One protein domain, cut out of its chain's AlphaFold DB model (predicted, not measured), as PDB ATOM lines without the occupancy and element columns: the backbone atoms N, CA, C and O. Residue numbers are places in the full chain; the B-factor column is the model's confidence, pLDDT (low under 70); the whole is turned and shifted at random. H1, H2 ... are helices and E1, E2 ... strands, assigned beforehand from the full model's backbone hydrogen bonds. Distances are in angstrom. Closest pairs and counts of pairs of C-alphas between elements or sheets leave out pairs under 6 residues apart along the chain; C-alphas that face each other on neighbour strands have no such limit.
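Overview. This is residues 131 to 231 of the 232 residues of an uncharacterized protein of Oxalobacteraceae bacterium OM1 (UniProt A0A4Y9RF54). An elongated, mostly helical domain has a tiny sheet of two parallel strands, E1 and E2, at one end and a helical hairpin, H5 and H6, at the other. The long helices H3 and H4 run between these ends and meet at a steep angle, short H1 and H2 meet H4, and residues 224 to 231 stick out beyond H6's packed start. The printed part has 101 residues, with six named helices and two named strands in the order E1 H1 H2 H3 E2 H4 H5 H6. It is only just compact, close to loose, with a radius of gyration of the C-alphas of 15.2 A, and spans 48 by 29 by 22 A.

Arrangement. E1, residues 131 to 133, and E2, residues 173 to 176, are parallel neighbours at 39 degrees, with N 132 and O 174 at 2.9 A and N 176 and O 132 at 2.9 A, within hydrogen-bond range. Between them come H1, residues 134 to 137, H2, residues 144 to 147, and H3, residues 153 to 171: a strand-helix-strand unit, two parallel strands joined through helices. The closest C-alphas of H3 and E2 are those of Asp 168 and Ile 174, 5.2 A apart. H4, residues 179 to 193, is the hub, touching four other helices. It only just touches H1 and H2, with 3 pairs of C-alphas within 8 A each; the closest are Ala 135 and Ala 182 at 5.7 A, and Leu 144 and Thr 187 at 7.0 A. H4 touches H3 with residues 179 to 180 alone, at a steep tilt of 64 degrees, opposite ways; the closest C-alphas are those of Leu 157 and Arg 180, 6.8 A apart. H5, residues 199 to 207, touches H4 at 70.1 degrees, only just about perpendicular, with the C-alphas of Thr 187 and Tyr 201 closest at 6.8 A. H5 and H6, residues 213 to 229, form a helical hairpin at a shallow tilt of 13 degrees, opposite ways; the C-alphas of Val 202 and Ala 216 are closest, at 6.5 A. H6 is apart from H3 and H4. Each O i to N i+4 pair is within hydrogen-bond range in H3, H4, H5 and H6; H1 and H2 are too short for one.

Along the chain. E1 begins at C-alpha 131, (-44.746, 21.586, 87.715). H3 measures 25.4 A, H4 21.0 A, H5 12.1 A and H6 25.0 A; E2 measures 9.6 A, E1 7.0 A, H2 5.0 A and H1 4.9 A. H4 begins at C-alpha 179, (-31.037, 17.729, 91.617), and H6 ends at C-alpha 229, (-15.107, -15.457, 86.219).

Size, cuts and confidence. The C-alphas of Gly 172 and Gln 231, the two farthest apart, are 49.0 A apart. The printed part has no cut and no long link. Residues 224 to 231, of which 224 to 229 belong to H6, stand free. The mean pLDDT of the printed part is 81.4; residues 139 to 143, 145, 169 to 172 and 225 to 231 are under 70.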
ATOM      1  N   VAL A 131     -45.763  21.597  86.656       76.50
ATOM      2  CA  VAL A 131     -44.746  21.586  87.715       76.50
ATOM      3  C   VAL A 131     -44.499  20.144  88.136       76.50
ATOM      4  O   VAL A 131     -45.450  19.429  88.455       76.50
ATOM      5  N   ARG A 132     -43.235  19.717  88.144       79.81
ATOM      6  CA  ARG A 132     -42.818  18.391  88.613       79.81
ATOM      7  C   ARG A 132     -41.731  18.510  89.665       79.81
ATOM      8  O   ARG A 132     -40.792  19.284  89.508       79.81
ATOM      9  N   GLU A 133     -41.822  17.695  90.704       81.00
ATOM     10  CA  GLU A 133     -40.699  17.478  91.611       81.00
ATOM     11  C   GLU A 133     -39.566  16.773  90.858       81.00
ATOM     12  O   GLU A 133     -39.810  15.883  90.039       81.00
ATOM     13  N   VAL A 134     -38.315  17.129  91.156       84.69
ATOM     14  CA  VAL A 134     -37.131  16.477  90.577       84.69
ATOM     15  C   VAL A 134     -37.215  14.960  90.768       84.69
ATOM     16  O   VAL A 134     -36.869  14.210  89.857       84.69
ATOM     17  N   ALA A 135     -37.695  14.508  91.931       81.38
ATOM     18  CA  ALA A 135     -37.836  13.091  92.250       81.38
ATOM     19  C   ALA A 135     -38.818  12.352  91.326       81.38
ATOM     20  O   ALA A 135     -38.632  11.166  91.097       81.38
ATOM     21  N   ASP A 136     -39.813  13.039  90.760       81.44
ATOM     22  CA  ASP A 136     -40.762  12.466  89.795       81.44
ATOM     23  C   ASP A 136     -40.309  12.685  88.343       81.44
ATOM     24  O   ASP A 136     -40.646  11.918  87.438       81.44
ATOM     25  N   TRP A 137     -39.526  13.739  88.102       84.56
ATOM     26  CA  TRP A 137     -38.969  14.059  86.792       84.56
ATOM     27  C   TRP A 137     -37.805  13.137  86.406       84.56
ATOM     28  O   TRP A 137     -37.768  12.658  85.271       84.56
ATOM     29  N   LEU A 138     -36.896  12.833  87.342       80.94
ATOM     30  CA  LEU A 138     -35.743  11.953  87.111       80.94
ATOM     31  C   LEU A 138     -36.152  10.549  86.617       80.94
ATOM     32  O   LEU A 138     -35.631  10.129  85.582       80.94
ATOM     33  N   PRO A 139     -37.096   9.826  87.258       68.00
ATOM     34  CA  PRO A 139     -37.425   8.446  86.897       68.00
ATOM     35  C   PRO A 139     -38.354   8.336  85.682       68.00
ATOM     36  O   PRO A 139     -38.620   7.230  85.215       68.00
ATOM     37  N   GLY A 140     -38.864   9.457  85.158       54.28
ATOM     38  CA  GLY A 140     -40.001   9.500  84.234       54.28
ATOM     39  C   GLY A 140     -39.844   8.769  82.892       54.28
ATOM     40  O   GLY A 140     -40.827   8.691  82.157       54.28
ATOM     41  N   ALA A 141     -38.666   8.225  82.547       45.75
ATOM     42  CA  ALA A 141     -38.497   7.401  81.340       45.75
ATOM     43  C   ALA A 141     -37.238   6.501  81.271       45.75
ATOM     44  O   ALA A 141     -37.053   5.853  80.240       45.75
ATOM     45  N   GLN A 142     -36.342   6.480  82.268       59.03
ATOM     46  CA  GLN A 142     -34.966   5.987  82.076       59.03
ATOM     47  C   GLN A 142     -34.377   5.330  83.332       59.03
ATOM     48  O   GLN A 142     -34.689   5.737  84.449       59.03
ATOM     49  N   ALA A 143     -33.541   4.299  83.153       66.12
ATOM     50  CA  ALA A 143     -32.836   3.661  84.263       66.12
ATOM     51  C   ALA A 143     -31.772   4.613  84.837       66.12
ATOM     52  O   ALA A 143     -31.313   5.522  84.148       66.12
ATOM     53  N   LEU A 144     -31.319   4.392  86.077       70.12
ATOM     54  CA  LEU A 144     -30.283   5.233  86.696       70.12
ATOM     55  C   LEU A 144     -29.025   5.356  85.819       70.12
ATOM     56  O   LEU A 144     -28.480   6.444  85.703       70.12
ATOM     57  N   LEU A 145     -28.626   4.269  85.149       68.75
ATOM     58  CA  LEU A 145     -27.503   4.224  84.200       68.75
ATOM     59  C   LEU A 145     -27.714   5.057  82.922       68.75
ATOM     60  O   LEU A 145     -26.756   5.383  82.224       68.75
ATOM     61  N   ASP A 146     -28.959   5.384  82.587       73.19
ATOM     62  CA  ASP A 146     -29.282   6.283  81.479       73.19
ATOM     63  C   ASP A 146     -29.271   7.753  81.940       73.19
ATOM     64  O   ASP A 146     -28.934   8.657  81.158       73.19
ATOM     65  N   ILE A 147     -29.645   7.979  83.210       73.81
ATOM     66  CA  ILE A 147     -29.751   9.286  83.875       73.81
ATOM     67  C   ILE A 147     -28.383   9.809  84.291       73.81
ATOM     68  O   ILE A 147     -28.102  10.975  84.043       73.81
ATOM     69  N   TRP A 148     -27.554   8.969  84.899       82.31
ATOM     70  CA  TRP A 148     -26.159   9.183  85.270       82.31
ATOM     71  C   TRP A 148     -25.387   8.184  84.410       82.31
ATOM     72  O   TRP A 148     -25.763   7.025  84.380       82.31
ATOM     73  N   ARG A 149     -24.431   8.612  83.584       80.50
ATOM     74  CA  ARG A 149     -23.877   7.765  82.504       80.50
ATOM     75  C   ARG A 149     -22.461   7.288  82.802       80.50
ATOM     76  O   ARG A 149     -21.591   7.356  81.937       80.50
ATOM     77  N   GLY A 150     -22.214   6.865  84.040       81.12
ATOM     78  CA  GLY A 150     -20.869   6.523  84.509       81.12
ATOM     79  C   GLY A 150     -19.851   7.630  84.320       81.12
ATOM     80  O   GLY A 150     -18.725   7.402  83.879       81.12
ATOM     81  N   GLU A 151     -20.276   8.830  84.680       88.00
ATOM     82  CA  GLU A 151     -19.485  10.051  84.706       88.00
ATOM     83  C   GLU A 151     -19.392  10.572  86.152       88.00
ATOM     84  O   GLU A 151     -20.152  10.126  87.016       88.00
ATOM     85  N   PRO A 152     -18.461  11.484  86.468       91.31
ATOM     86  CA  PRO A 152     -18.447  12.181  87.753       91.31
ATOM     87  C   PRO A 152     -19.794  12.846  88.082       91.31
ATOM     88  O   PRO A 152     -20.522  13.271  87.187       91.31
ATOM     89  N   LEU A 153     -20.121  12.965  89.375       90.25
ATOM     90  CA  LEU A 153     -21.389  13.553  89.833       90.25
ATOM     91  C   LEU A 153     -21.622  14.960  89.265       90.25
ATOM     92  O   LEU A 153     -22.729  15.260  88.833       90.25
ATOM     93  N   GLU A 154     -20.593  15.807  89.251       92.25
ATOM     94  CA  GLU A 154     -20.715  17.185  88.758       92.25
ATOM     95  C   GLU A 154     -21.102  17.237  87.275       92.25
ATOM     96  O   GLU A 154     -22.011  17.980  86.914       92.25
ATOM     97  N   ASP A 155     -20.496  16.388  86.442       90.38
ATOM     98  CA  ASP A 155     -20.785  16.320  85.005       90.38
ATOM     99  C   ASP A 155     -22.227  15.829  84.757       90.38
ATOM    100  O   ASP A 155     -22.950  16.350  83.904       90.38
ATOM    101  N   ALA A 156     -22.687  14.854  85.551       88.75
ATOM    102  CA  ALA A 156     -24.067  14.379  85.495       88.75
ATOM    103  C   ALA A 156     -25.068  15.468  85.909       88.75
ATOM    104  O   ALA A 156     -26.132  15.592  85.297       88.75
ATOM    105  N   LEU A 157     -24.734  16.264  86.930       90.00
ATOM    106  CA  LEU A 157     -25.566  17.375  87.382       90.00
ATOM    107  C   LEU A 157     -25.640  18.489  86.343       90.00
ATOM    108  O   LEU A 157     -26.740  18.961  86.081       90.00
ATOM    109  N   GLU A 158     -24.524  18.861  85.716       88.25
ATOM    110  CA  GLU A 158     -24.504  19.864  84.643       88.25
ATOM    111  C   GLU A 158     -25.423  19.446  83.485       88.25
ATOM    112  O   GLU A 158     -26.307  20.196  83.077       88.25
ATOM    113  N   ARG A 159     -25.331  18.192  83.031       88.19
ATOM    114  CA  ARG A 159     -26.211  17.682  81.969       88.19
ATOM    115  C   ARG A 159     -27.688  17.634  82.376       88.19
ATOM    116  O   ARG A 159     -28.573  17.803  81.532       88.19
ATOM    117  N   LEU A 160     -27.983  17.325  83.639       88.31
ATOM    118  CA  LEU A 160     -29.357  17.336  84.148       88.31
ATOM    119  C   LEU A 160     -29.896  18.760  84.282       88.31
ATOM    120  O   LEU A 160     -31.075  18.976  84.011       88.31
ATOM    121  N   GLU A 161     -29.051  19.723  84.636       86.88
ATOM    122  CA  GLU A 161     -29.382  21.147  84.625       86.88
ATOM    123  C   GLU A 161     -29.720  21.630  83.210       86.88
ATOM    124  O   GLU A 161     -30.786  22.213  83.010       86.88
ATOM    125  N   ASP A 162     -28.903  21.279  82.214       84.69
ATOM    126  CA  ASP A 162     -29.169  21.600  80.806       84.69
ATOM    127  C   ASP A 162     -30.498  21.001  80.327       84.69
ATOM    128  O   ASP A 162     -31.306  21.657  79.663       84.69
ATOM    129  N   ARG A 163     -30.765  19.737  80.682       84.88
ATOM    130  CA  ARG A 163     -32.034  19.077  80.346       84.88
ATOM    131  C   ARG A 163     -33.213  19.752  81.044       84.88
ATOM    132  O   ARG A 163     -34.256  19.924  80.420       84.88
ATOM    133  N   ARG A 164     -33.061  20.126  82.316       82.81
ATOM    134  CA  ARG A 164     -34.081  20.853  83.078       82.81
ATOM    135  C   ARG A 164     -34.396  22.195  82.423       82.81
ATOM    136  O   ARG A 164     -35.566  22.536  82.295       82.81
ATOM    137  N   GLU A 165     -33.380  22.936  81.986       78.06
ATOM    138  CA  GLU A 165     -33.551  24.202  81.266       78.06
ATOM    139  C   GLU A 165     -34.254  23.996  79.912       78.06
ATOM    140  O   GLU A 165     -35.159  24.757  79.566       78.06
ATOM    141  N   ALA A 166     -33.923  22.927  79.184       76.06
ATOM    142  CA  ALA A 166     -34.578  22.585  77.923       76.06
ATOM    143  C   ALA A 166     -36.051  22.159  78.092       76.06
ATOM    144  O   ALA A 166     -36.897  22.591  77.308       76.06
ATOM    145  N   ASP A 167     -36.374  21.335  79.095       79.44
ATOM    146  CA  ASP A 167     -37.749  20.903  79.390       79.44
ATOM    147  C   ASP A 167     -38.614  22.090  79.858       79.44
ATOM    148  O   ASP A 167     -39.778  22.212  79.462       79.44
ATOM    149  N   ASP A 168     -38.030  23.018  80.617       70.38
ATOM    150  CA  ASP A 168     -38.670  24.276  81.008       70.38
ATOM    151  C   ASP A 168     -39.001  25.133  79.774       70.38
ATOM    152  O   ASP A 168     -40.162  25.471  79.518       70.38
ATOM    153  N   TYR A 169     -37.998  25.391  78.933       66.81
ATOM    154  CA  TYR A 169     -38.142  26.271  77.777       66.81
ATOM    155  C   TYR A 169     -39.026  25.684  76.662       66.81
ATOM    156  O   TYR A 169     -39.862  26.387  76.090       66.81
ATOM    157  N   HIS A 170     -38.862  24.400  76.327       66.12
ATOM    158  CA  HIS A 170     -39.521  23.786  75.170       66.12
ATOM    159  C   HIS A 170     -40.787  23.005  75.515       66.12
ATOM    160  O   HIS A 170     -41.748  23.044  74.744       66.12
ATOM    161  N   ALA A 171     -40.792  22.275  76.632       67.69
ATOM    162  CA  ALA A 171     -41.913  21.420  77.013       67.69
ATOM    163  C   ALA A 171     -42.879  22.112  77.985       67.69
ATOM    164  O   ALA A 171     -43.986  21.617  78.191       67.69
ATOM    165  N   GLY A 172     -42.493  23.265  78.547       69.88
ATOM    166  CA  GLY A 172     -43.282  23.953  79.562       69.88
ATOM    167  C   GLY A 172     -43.387  23.124  80.840       69.88
ATOM    168  O   GLY A 172     -44.469  23.053  81.421       69.88
ATOM    169  N   ILE A 173     -42.294  22.467  81.235       77.44
ATOM    170  CA  ILE A 173     -42.206  21.676  82.464       77.44
ATOM    171  C   ILE A 173     -41.236  22.367  83.423       77.44
ATOM    172  O   ILE A 173     -40.030  22.381  83.201       77.44
ATOM    173  N   ILE A 174     -41.753  22.902  84.525       75.75
ATOM    174  CA  ILE A 174     -40.941  23.464  85.604       75.75
ATOM    175  C   ILE A 174     -40.574  22.330  86.556       75.75
ATOM    176  O   ILE A 174     -41.440  21.754  87.214       75.75
ATOM    177  N   VAL A 175     -39.281  22.032  86.660       79.19
ATOM    178  CA  VAL A 175     -38.777  21.021  87.593       79.19
ATOM    179  C   VAL A 175     -38.274  21.696  88.871       79.19
ATOM    180  O   VAL A 175     -37.330  22.490  88.829       79.19
ATOM    181  N   VAL A 176     -38.887  21.373  90.009       80.00
ATOM    182  CA  VAL A 176     -38.558  21.929  91.334       80.00
ATOM    183  C   VAL A 176     -37.867  20.897  92.220       80.00
ATOM    184  O   VAL A 176     -38.140  19.707  92.122       80.00
ATOM    185  N   GLY A 177     -36.950  21.349  93.077       78.81
ATOM    186  CA  GLY A 177     -36.208  20.497  94.008       78.81
ATOM    187  C   GLY A 177     -34.701  20.479  93.744       78.81
ATOM    188  O   GLY A 177     -34.206  21.068  92.781       78.81
ATOM    189  N   ASP A 178     -33.967  19.822  94.641       85.31
ATOM    190  CA  ASP A 178     -32.510  19.693  94.575       85.31
ATOM    191  C   ASP A 178     -32.117  18.475  93.722       85.31
ATOM    192  O   ASP A 178     -32.328  17.324  94.115       85.31
ATOM    193  N   LEU A 179     -31.524  18.747  92.552       87.25
ATOM    194  CA  LEU A 179     -31.037  17.729  91.617       87.25
ATOM    195  C   LEU A 179     -29.983  16.813  92.230       87.25
ATOM    196  O   LEU A 179     -30.049  15.601  92.024       87.25
ATOM    197  N   ARG A 180     -29.051  17.353  93.022       91.38
ATOM    198  CA  ARG A 180     -28.010  16.557  93.676       91.38
ATOM    199  C   ARG A 180     -28.623  15.636  94.709       91.38
ATOM    200  O   ARG A 180     -28.351  14.437  94.690       91.38
ATOM    201  N   ALA A 181     -29.450  16.180  95.596       89.62
ATOM    202  CA  ALA A 181     -30.076  15.386  96.645       89.62
ATOM    203  C   ALA A 181     -30.942  14.268  96.050       89.62
ATOM    204  O   ALA A 181     -30.856  13.122  96.490       89.62
ATOM    205  N   ALA A 182     -31.741  14.577  95.029       88.69
ATOM    206  CA  ALA A 182     -32.592  13.593  94.376       88.69
ATOM    207  C   ALA A 182     -31.782  12.514  93.642       88.69
ATOM    208  O   ALA A 182     -32.042  11.328  93.837       88.69
ATOM    209  N   LEU A 183     -30.757  12.900  92.874       89.44
ATOM    210  CA  LEU A 183     -29.906  11.953  92.154       89.44
ATOM    211  C   LEU A 183     -29.157  11.018  93.114       89.44
ATOM    212  O   LEU A 183     -29.119   9.806  92.900       89.44
ATOM    213  N   LEU A 184     -28.610  11.553  94.208       90.88
ATOM    214  CA  LEU A 184     -27.946  10.757  95.242       90.88
ATOM    215  C   LEU A 184     -28.920   9.826  95.978       90.88
ATOM    216  O   LEU A 184     -28.571   8.681  96.271       90.88
ATOM    217  N   ASN A 185     -30.143  10.283  96.260       89.56
ATOM    218  CA  ASN A 185     -31.174   9.459  96.889       89.56
ATOM    219  C   ASN A 185     -31.587   8.288  95.994       89.56
ATOM    220  O   ASN A 185     -31.635   7.154  96.476       89.56
ATOM    221  N   GLU A 186     -31.816   8.534  94.704       86.69
ATOM    222  CA  GLU A 186     -32.118   7.477  93.733       86.69
ATOM    223  C   GLU A 186     -30.952   6.497  93.582       86.69
ATOM    224  O   GLU A 186     -31.142   5.282  93.639       86.69
ATOM    225  N   THR A 187     -29.723   7.010  93.510       88.50
ATOM    226  CA  THR A 187     -28.506   6.189  93.427       88.50
ATOM    227  C   THR A 187     -28.344   5.288  94.643       88.50
ATOM    228  O   THR A 187     -28.066   4.094  94.526       88.50
ATOM    229  N   ARG A 188     -28.588   5.829  95.838       89.75
ATOM    230  CA  ARG A 188     -28.565   5.058  97.080       89.75
ATOM    231  C   ARG A 188     -29.664   4.001  97.104       89.75
ATOM    232  O   ARG A 188     -29.445   2.902  97.615       89.75
ATOM    233  N   ALA A 189     -30.853   4.329  96.602       87.56
ATOM    234  CA  ALA A 189     -31.964   3.394  96.537       87.56
ATOM    235  C   ALA A 189     -31.647   2.230  95.583       87.56
ATOM    236  O   ALA A 189     -31.837   1.078  95.969       87.56
ATOM    237  N   ALA A 190     -31.075   2.513  94.409       86.38
ATOM    238  CA  ALA A 190     -30.590   1.511  93.460       86.38
ATOM    239  C   ALA A 190     -29.500   0.615  94.076       86.38
ATOM    240  O   ALA A 190     -29.634  -0.610  94.066       86.38
ATOM    241  N   PHE A 191     -28.491   1.215  94.723       88.19
ATOM    242  CA  PHE A 191     -27.437   0.488  95.442       88.19
ATOM    243  C   PHE A 191     -28.023  -0.486  96.474       88.19
ATOM    244  O   PHE A 191     -27.679  -1.666  96.500       88.19
ATOM    245  N   LYS A 192     -28.980  -0.028  97.292       88.12
ATOM    246  CA  LYS A 192     -29.641  -0.865  98.308       88.12
ATOM    247  C   LYS A 192     -30.525  -1.965  97.725       88.12
ATOM    248  O   LYS A 192     -30.720  -2.985  98.385       88.12
ATOM    249  N   ARG A 193     -31.079  -1.767  96.526       86.62
ATOM    250  CA  ARG A 193     -31.838  -2.794  95.794       86.62
ATOM    251  C   ARG A 193     -30.929  -3.816  95.102       86.62
ATOM    252  O   ARG A 193     -31.444  -4.813  94.605       86.62
ATOM    253  N   GLY A 194     -29.610  -3.604  95.100       83.38
ATOM    254  CA  GLY A 194     -28.656  -4.439  94.371       83.38
ATOM    255  C   GLY A 194     -28.752  -4.253  92.856       83.38
ATOM    256  O   GLY A 194     -28.428  -5.166  92.103       83.38
ATOM    257  N   GLU A 195     -29.251  -3.100  92.405       84.38
ATOM    258  CA  GLU A 195     -29.279  -2.764  90.984       84.38
ATOM    259  C   GLU A 195     -27.859  -2.487  90.469       84.38
ATOM    260  O   GLU A 195     -26.979  -2.106  91.249       84.38
ATOM    261  N   PRO A 196     -27.617  -2.650  89.156       79.75
ATOM    262  CA  PRO A 196     -26.336  -2.306  88.562       79.75
ATOM    263  C   PRO A 196     -25.992  -0.833  88.803       79.75
ATOM    264  O   PRO A 196     -26.692   0.076  88.354       79.75
ATOM    265  N   VAL A 197     -24.889  -0.616  89.508       82.31
ATOM    266  CA  VAL A 197     -24.291   0.691  89.789       82.31
ATOM    267  C   VAL A 197     -22.838   0.656  89.341       82.31
ATOM    268  O   VAL A 197     -22.229  -0.414  89.326       82.31
ATOM    269  N   ASP A 198     -22.269   1.802  88.981       86.38
ATOM    270  CA  ASP A 198     -20.858   1.879  88.612       86.38
ATOM    271  C   ASP A 198     -19.982   2.512  89.703       86.38
ATOM    272  O   ASP A 198     -20.443   2.974  90.750       86.38
ATOM    273  N   ARG A 199     -18.673   2.533  89.434       89.00
ATOM    274  CA  ARG A 199     -17.657   3.058  90.352       89.00
ATOM    275  C   ARG A 199     -17.849   4.534  90.714       89.00
ATOM    276  O   ARG A 199     -17.485   4.918  91.820       89.00
ATOM    277  N   PHE A 200     -18.362   5.363  89.804       90.00
ATOM    278  CA  PHE A 200     -18.583   6.785  90.061       90.00
ATOM    279  C   PHE A 200     -19.762   6.977  91.010       90.00
ATOM    280  O   PHE A 200     -19.718   7.863  91.860       90.00
ATOM    281  N   TYR A 201     -20.763   6.099  90.943       88.38
ATOM    282  CA  TYR A 201     -21.913   6.136  91.846       88.38
ATOM    283  C   TYR A 201     -21.495   5.779  93.262       88.38
ATOM    284  O   TYR A 201     -21.814   6.498  94.204       88.38
ATOM    285  N   VAL A 202     -20.731   4.694  93.413       89.81
ATOM    286  CA  VAL A 202     -20.222   4.258  94.719       89.81
ATOM    287  C   VAL A 202     -19.291   5.315  95.316       89.81
ATOM    288  O   VAL A 202     -19.459   5.661  96.483       89.81
ATOM    289  N   ALA A 203     -18.393   5.900  94.514       91.25
ATOM    290  CA  ALA A 203     -17.526   6.991  94.958       91.25
ATOM    291  C   ALA A 203     -18.329   8.213  95.434       91.25
ATOM    292  O   ALA A 203     -18.047   8.756  96.499       91.25
ATOM    293  N   ALA A 204     -19.369   8.612  94.695       92.31
ATOM    294  CA  ALA A 204     -20.213   9.736  95.082       92.31
ATOM    295  C   ALA A 204     -21.025   9.452  96.357       92.31
ATOM    296  O   ALA A 204     -21.149  10.330  97.214       92.31
ATOM    297  N   LEU A 205     -21.557   8.233  96.513       93.06
ATOM    298  CA  LEU A 205     -22.259   7.815  97.728       93.06
ATOM    299  C   LEU A 205     -21.328   7.809  98.950       93.06
ATOM    300  O   LEU A 205     -21.754   8.225 100.027       93.06
ATOM    301  N   GLU A 206     -20.085   7.348  98.798       93.31
ATOM    302  CA  GLU A 206     -19.078   7.346  99.866       93.31
ATOM    303  C   GLU A 206     -18.662   8.776 100.238       93.31
ATOM    304  O   GLU A 206     -18.697   9.142 101.413       93.31
ATOM    305  N   GLU A 207     -18.341   9.609  99.244       93.12
ATOM    306  CA  GLU A 207     -17.941  11.008  99.437       93.12
ATOM    307  C   GLU A 207     -19.004  11.812 100.200       93.12
ATOM    308  O   GLU A 207     -18.677  12.625 101.066       93.12
ATOM    309  N   HIS A 208     -20.284  11.542  99.931       93.56
ATOM    310  CA  HIS A 208     -21.410  12.203 100.595       93.56
ATOM    311  C   HIS A 208     -21.883  11.470 101.867       93.56
ATOM    312  O   HIS A 208     -22.904  11.841 102.448       93.56
ATOM    313  N   GLY A 209     -21.165  10.431 102.318       91.81
ATOM    314  CA  GLY A 209     -21.455   9.696 103.554       91.81
ATOM    315  C   GLY A 209     -22.782   8.928 103.544       91.81
ATOM    316  O   GLY A 209     -23.367   8.671 104.598       91.81
ATOM    317  N   LEU A 210     -23.296   8.586 102.361       92.75
ATOM    318  CA  LEU A 210     -24.564   7.870 102.180       92.75
ATOM    319  C   LEU A 210     -24.418   6.350 102.311       92.75
ATOM    320  O   LEU A 210     -25.418   5.667 102.592       92.75
ATOM    321  N   ILE A 211     -23.188   5.866 102.133       92.25
ATOM    322  CA  ILE A 211     -22.714   4.514 102.433       92.25
ATOM    323  C   ILE A 211     -21.411   4.595 103.239       92.25
ATOM    324  O   ILE A 211     -20.693   5.595 103.175       92.25
ATOM    325  N   GLY A 212     -21.114   3.553 104.011       90.88
ATOM    326  CA  GLY A 212     -19.851   3.426 104.742       90.88
ATOM    327  C   GLY A 212     -18.715   2.833 103.901       90.88
ATOM    328  O   GLY A 212     -18.950   2.176 102.887       90.88
ATOM    329  N   GLN A 213     -17.475   2.986 104.380       89.12
ATOM    330  CA  GLN A 213     -16.279   2.396 103.751       89.12
ATOM    331  C   GLN A 213     -16.379   0.870 103.611       89.12
ATOM    332  O   GLN A 213     -15.949   0.309 102.606       89.12
ATOM    333  N   ASP A 214     -16.988   0.198 104.591       90.69
ATOM    334  CA  ASP A 214     -17.186  -1.254 104.563       90.69
ATOM    335  C   ASP A 214     -18.145  -1.679 103.437       90.69
ATOM    336  O   ASP A 214     -17.908  -2.684 102.766       90.69
ATOM    337  N   GLU A 215     -19.205  -0.899 103.192       89.56
ATOM    338  CA  GLU A 215     -20.171  -1.155 102.115       89.56
ATOM    339  C   GLU A 215     -19.521  -0.944 100.739       89.56
ATOM    340  O   GLU A 215     -19.683  -1.777  99.844       89.56
ATOM    341  N   ALA A 216     -18.724   0.118 100.587       87.31
ATOM    342  CA  ALA A 216     -17.966   0.381  99.365       87.31
ATOM    343  C   ALA A 216     -16.913  -0.713  99.096       87.31
ATOM    344  O   ALA A 216     -16.796  -1.219  97.976       87.31
ATOM    345  N   ALA A 217     -16.177  -1.145 100.125       87.50
ATOM    346  CA  ALA A 217     -15.171  -2.201 100.009       87.50
ATOM    347  C   ALA A 217     -15.783  -3.566  99.649       87.50
ATOM    348  O   ALA A 217     -15.210  -4.312  98.844       87.50
ATOM    349  N   ALA A 218     -16.951  -3.892 100.214       88.25
ATOM    350  CA  ALA A 218     -17.692  -5.101  99.871       88.25
ATOM    351  C   ALA A 218     -18.096  -5.112  98.390       88.25
ATOM    352  O   ALA A 218     -17.864  -6.105  97.698       88.25
ATOM    353  N   TRP A 219     -18.605  -3.985  97.885       89.25
ATOM    354  CA  TRP A 219     -18.948  -3.829  96.473       89.25
ATOM    355  C   TRP A 219     -17.724  -3.981  95.553       89.25
ATOM    356  O   TRP A 219     -17.755  -4.753  94.594       89.25
ATOM    357  N   HIS A 220     -16.598  -3.333  95.883       84.50
ATOM    358  CA  HIS A 220     -15.353  -3.467  95.112       84.50
ATOM    359  C   HIS A 220     -14.817  -4.902  95.062       84.50
ATOM    360  O   HIS A 220     -14.168  -5.287  94.087       84.50
ATOM    361  N   SER A 221     -15.053  -5.684  96.115       82.88
ATOM    362  CA  SER A 221     -14.620  -7.081  96.180       82.88
ATOM    363  C   SER A 221     -15.496  -7.988  95.314       82.88
ATOM    364  O   SER A 221     -14.963  -8.877  94.660       82.88
ATOM    365  N   GLN A 222     -16.810  -7.732  95.253       79.44
ATOM    366  CA  GLN A 222     -17.739  -8.460  94.377       79.44
ATOM    367  C   GLN A 222     -17.419  -8.237  92.892       79.44
ATOM    368  O   GLN A 222     -17.275  -9.205  92.156       79.44
ATOM    369  N   GLN A 223     -17.178  -6.987  92.483       73.00
ATOM    370  CA  GLN A 223     -16.789  -6.652  91.104       73.00
ATOM    371  C   GLN A 223     -15.524  -7.388  90.636       73.00
ATOM    372  O   GLN A 223     -15.474  -7.887  89.518       73.00
ATOM    373  N   LYS A 224     -14.505  -7.499  91.501       70.38
ATOM    374  CA  LYS A 224     -13.264  -8.216  91.158       70.38
ATOM    375  C   LYS A 224     -13.485  -9.711  90.928       70.38
ATOM    376  O   LYS A 224     -12.813 -10.276  90.076       70.38
ATOM    377  N   CYS A 225     -14.389 -10.341  91.678       65.19
ATOM    378  CA  CYS A 225     -14.721 -11.750  91.472       65.19
ATOM    379  C   CYS A 225     -15.500 -11.963  90.164       65.19
ATOM    380  O   CYS A 225     -15.198 -12.900  89.432       65.19
ATOM    381  N   ASP A 226     -16.438 -11.070  89.836       66.12
ATOM    382  CA  ASP A 226     -17.254 -11.178  88.617       66.12
ATOM    383  C   ASP A 226     -16.429 -10.958  87.325       66.12
ATOM    384  O   ASP A 226     -16.692 -11.591  86.294       66.12
ATOM    385  N   ASP A 227     -15.397 -10.105  87.375       64.00
ATOM    386  CA  ASP A 227     -14.469  -9.867  86.257       64.00
ATOM    387  C   ASP A 227     -13.527 -11.059  85.994       64.00
ATOM    388  O   ASP A 227     -13.177 -11.323  84.840       64.00
ATOM    389  N   GLU A 228     -13.114 -11.787  87.039       60.09
ATOM    390  CA  GLU A 228     -12.242 -12.967  86.921       60.09
ATOM    391  C   GLU A 228     -12.995 -14.181  86.351       60.09
ATOM    392  O   GLU A 228     -12.454 -14.889  85.500       60.09
ATOM    393  N   ASP A 229     -14.260 -14.374  86.737       57.44
ATOM    394  CA  ASP A 229     -15.107 -15.457  86.219       57.44
ATOM    395  C   ASP A 229     -15.590 -15.207  84.776       57.44
ATOM    396  O   ASP A 229     -15.880 -16.154  84.045       57.44
ATOM    397  N   SER A 230     -15.634 -13.949  84.320       56.09
ATOM    398  CA  SER A 230     -16.022 -13.591  82.943       56.09
ATOM    399  C   SER A 230     -14.881 -13.719  81.918       56.09
ATOM    400  O   SER A 230     -15.119 -13.599  80.713       56.09
ATOM    401  N   GLN A 231     -13.639 -13.936  82.372       50.75
ATOM    402  CA  GLN A 231     -12.443 -14.093  81.527       50.75
ATOM    403  C   GLN A 231     -11.949 -15.550  81.403       50.75
ATOM    404  O   GLN A 231     -10.973 -15.792  80.684       50.75
TER     405      GLN A 231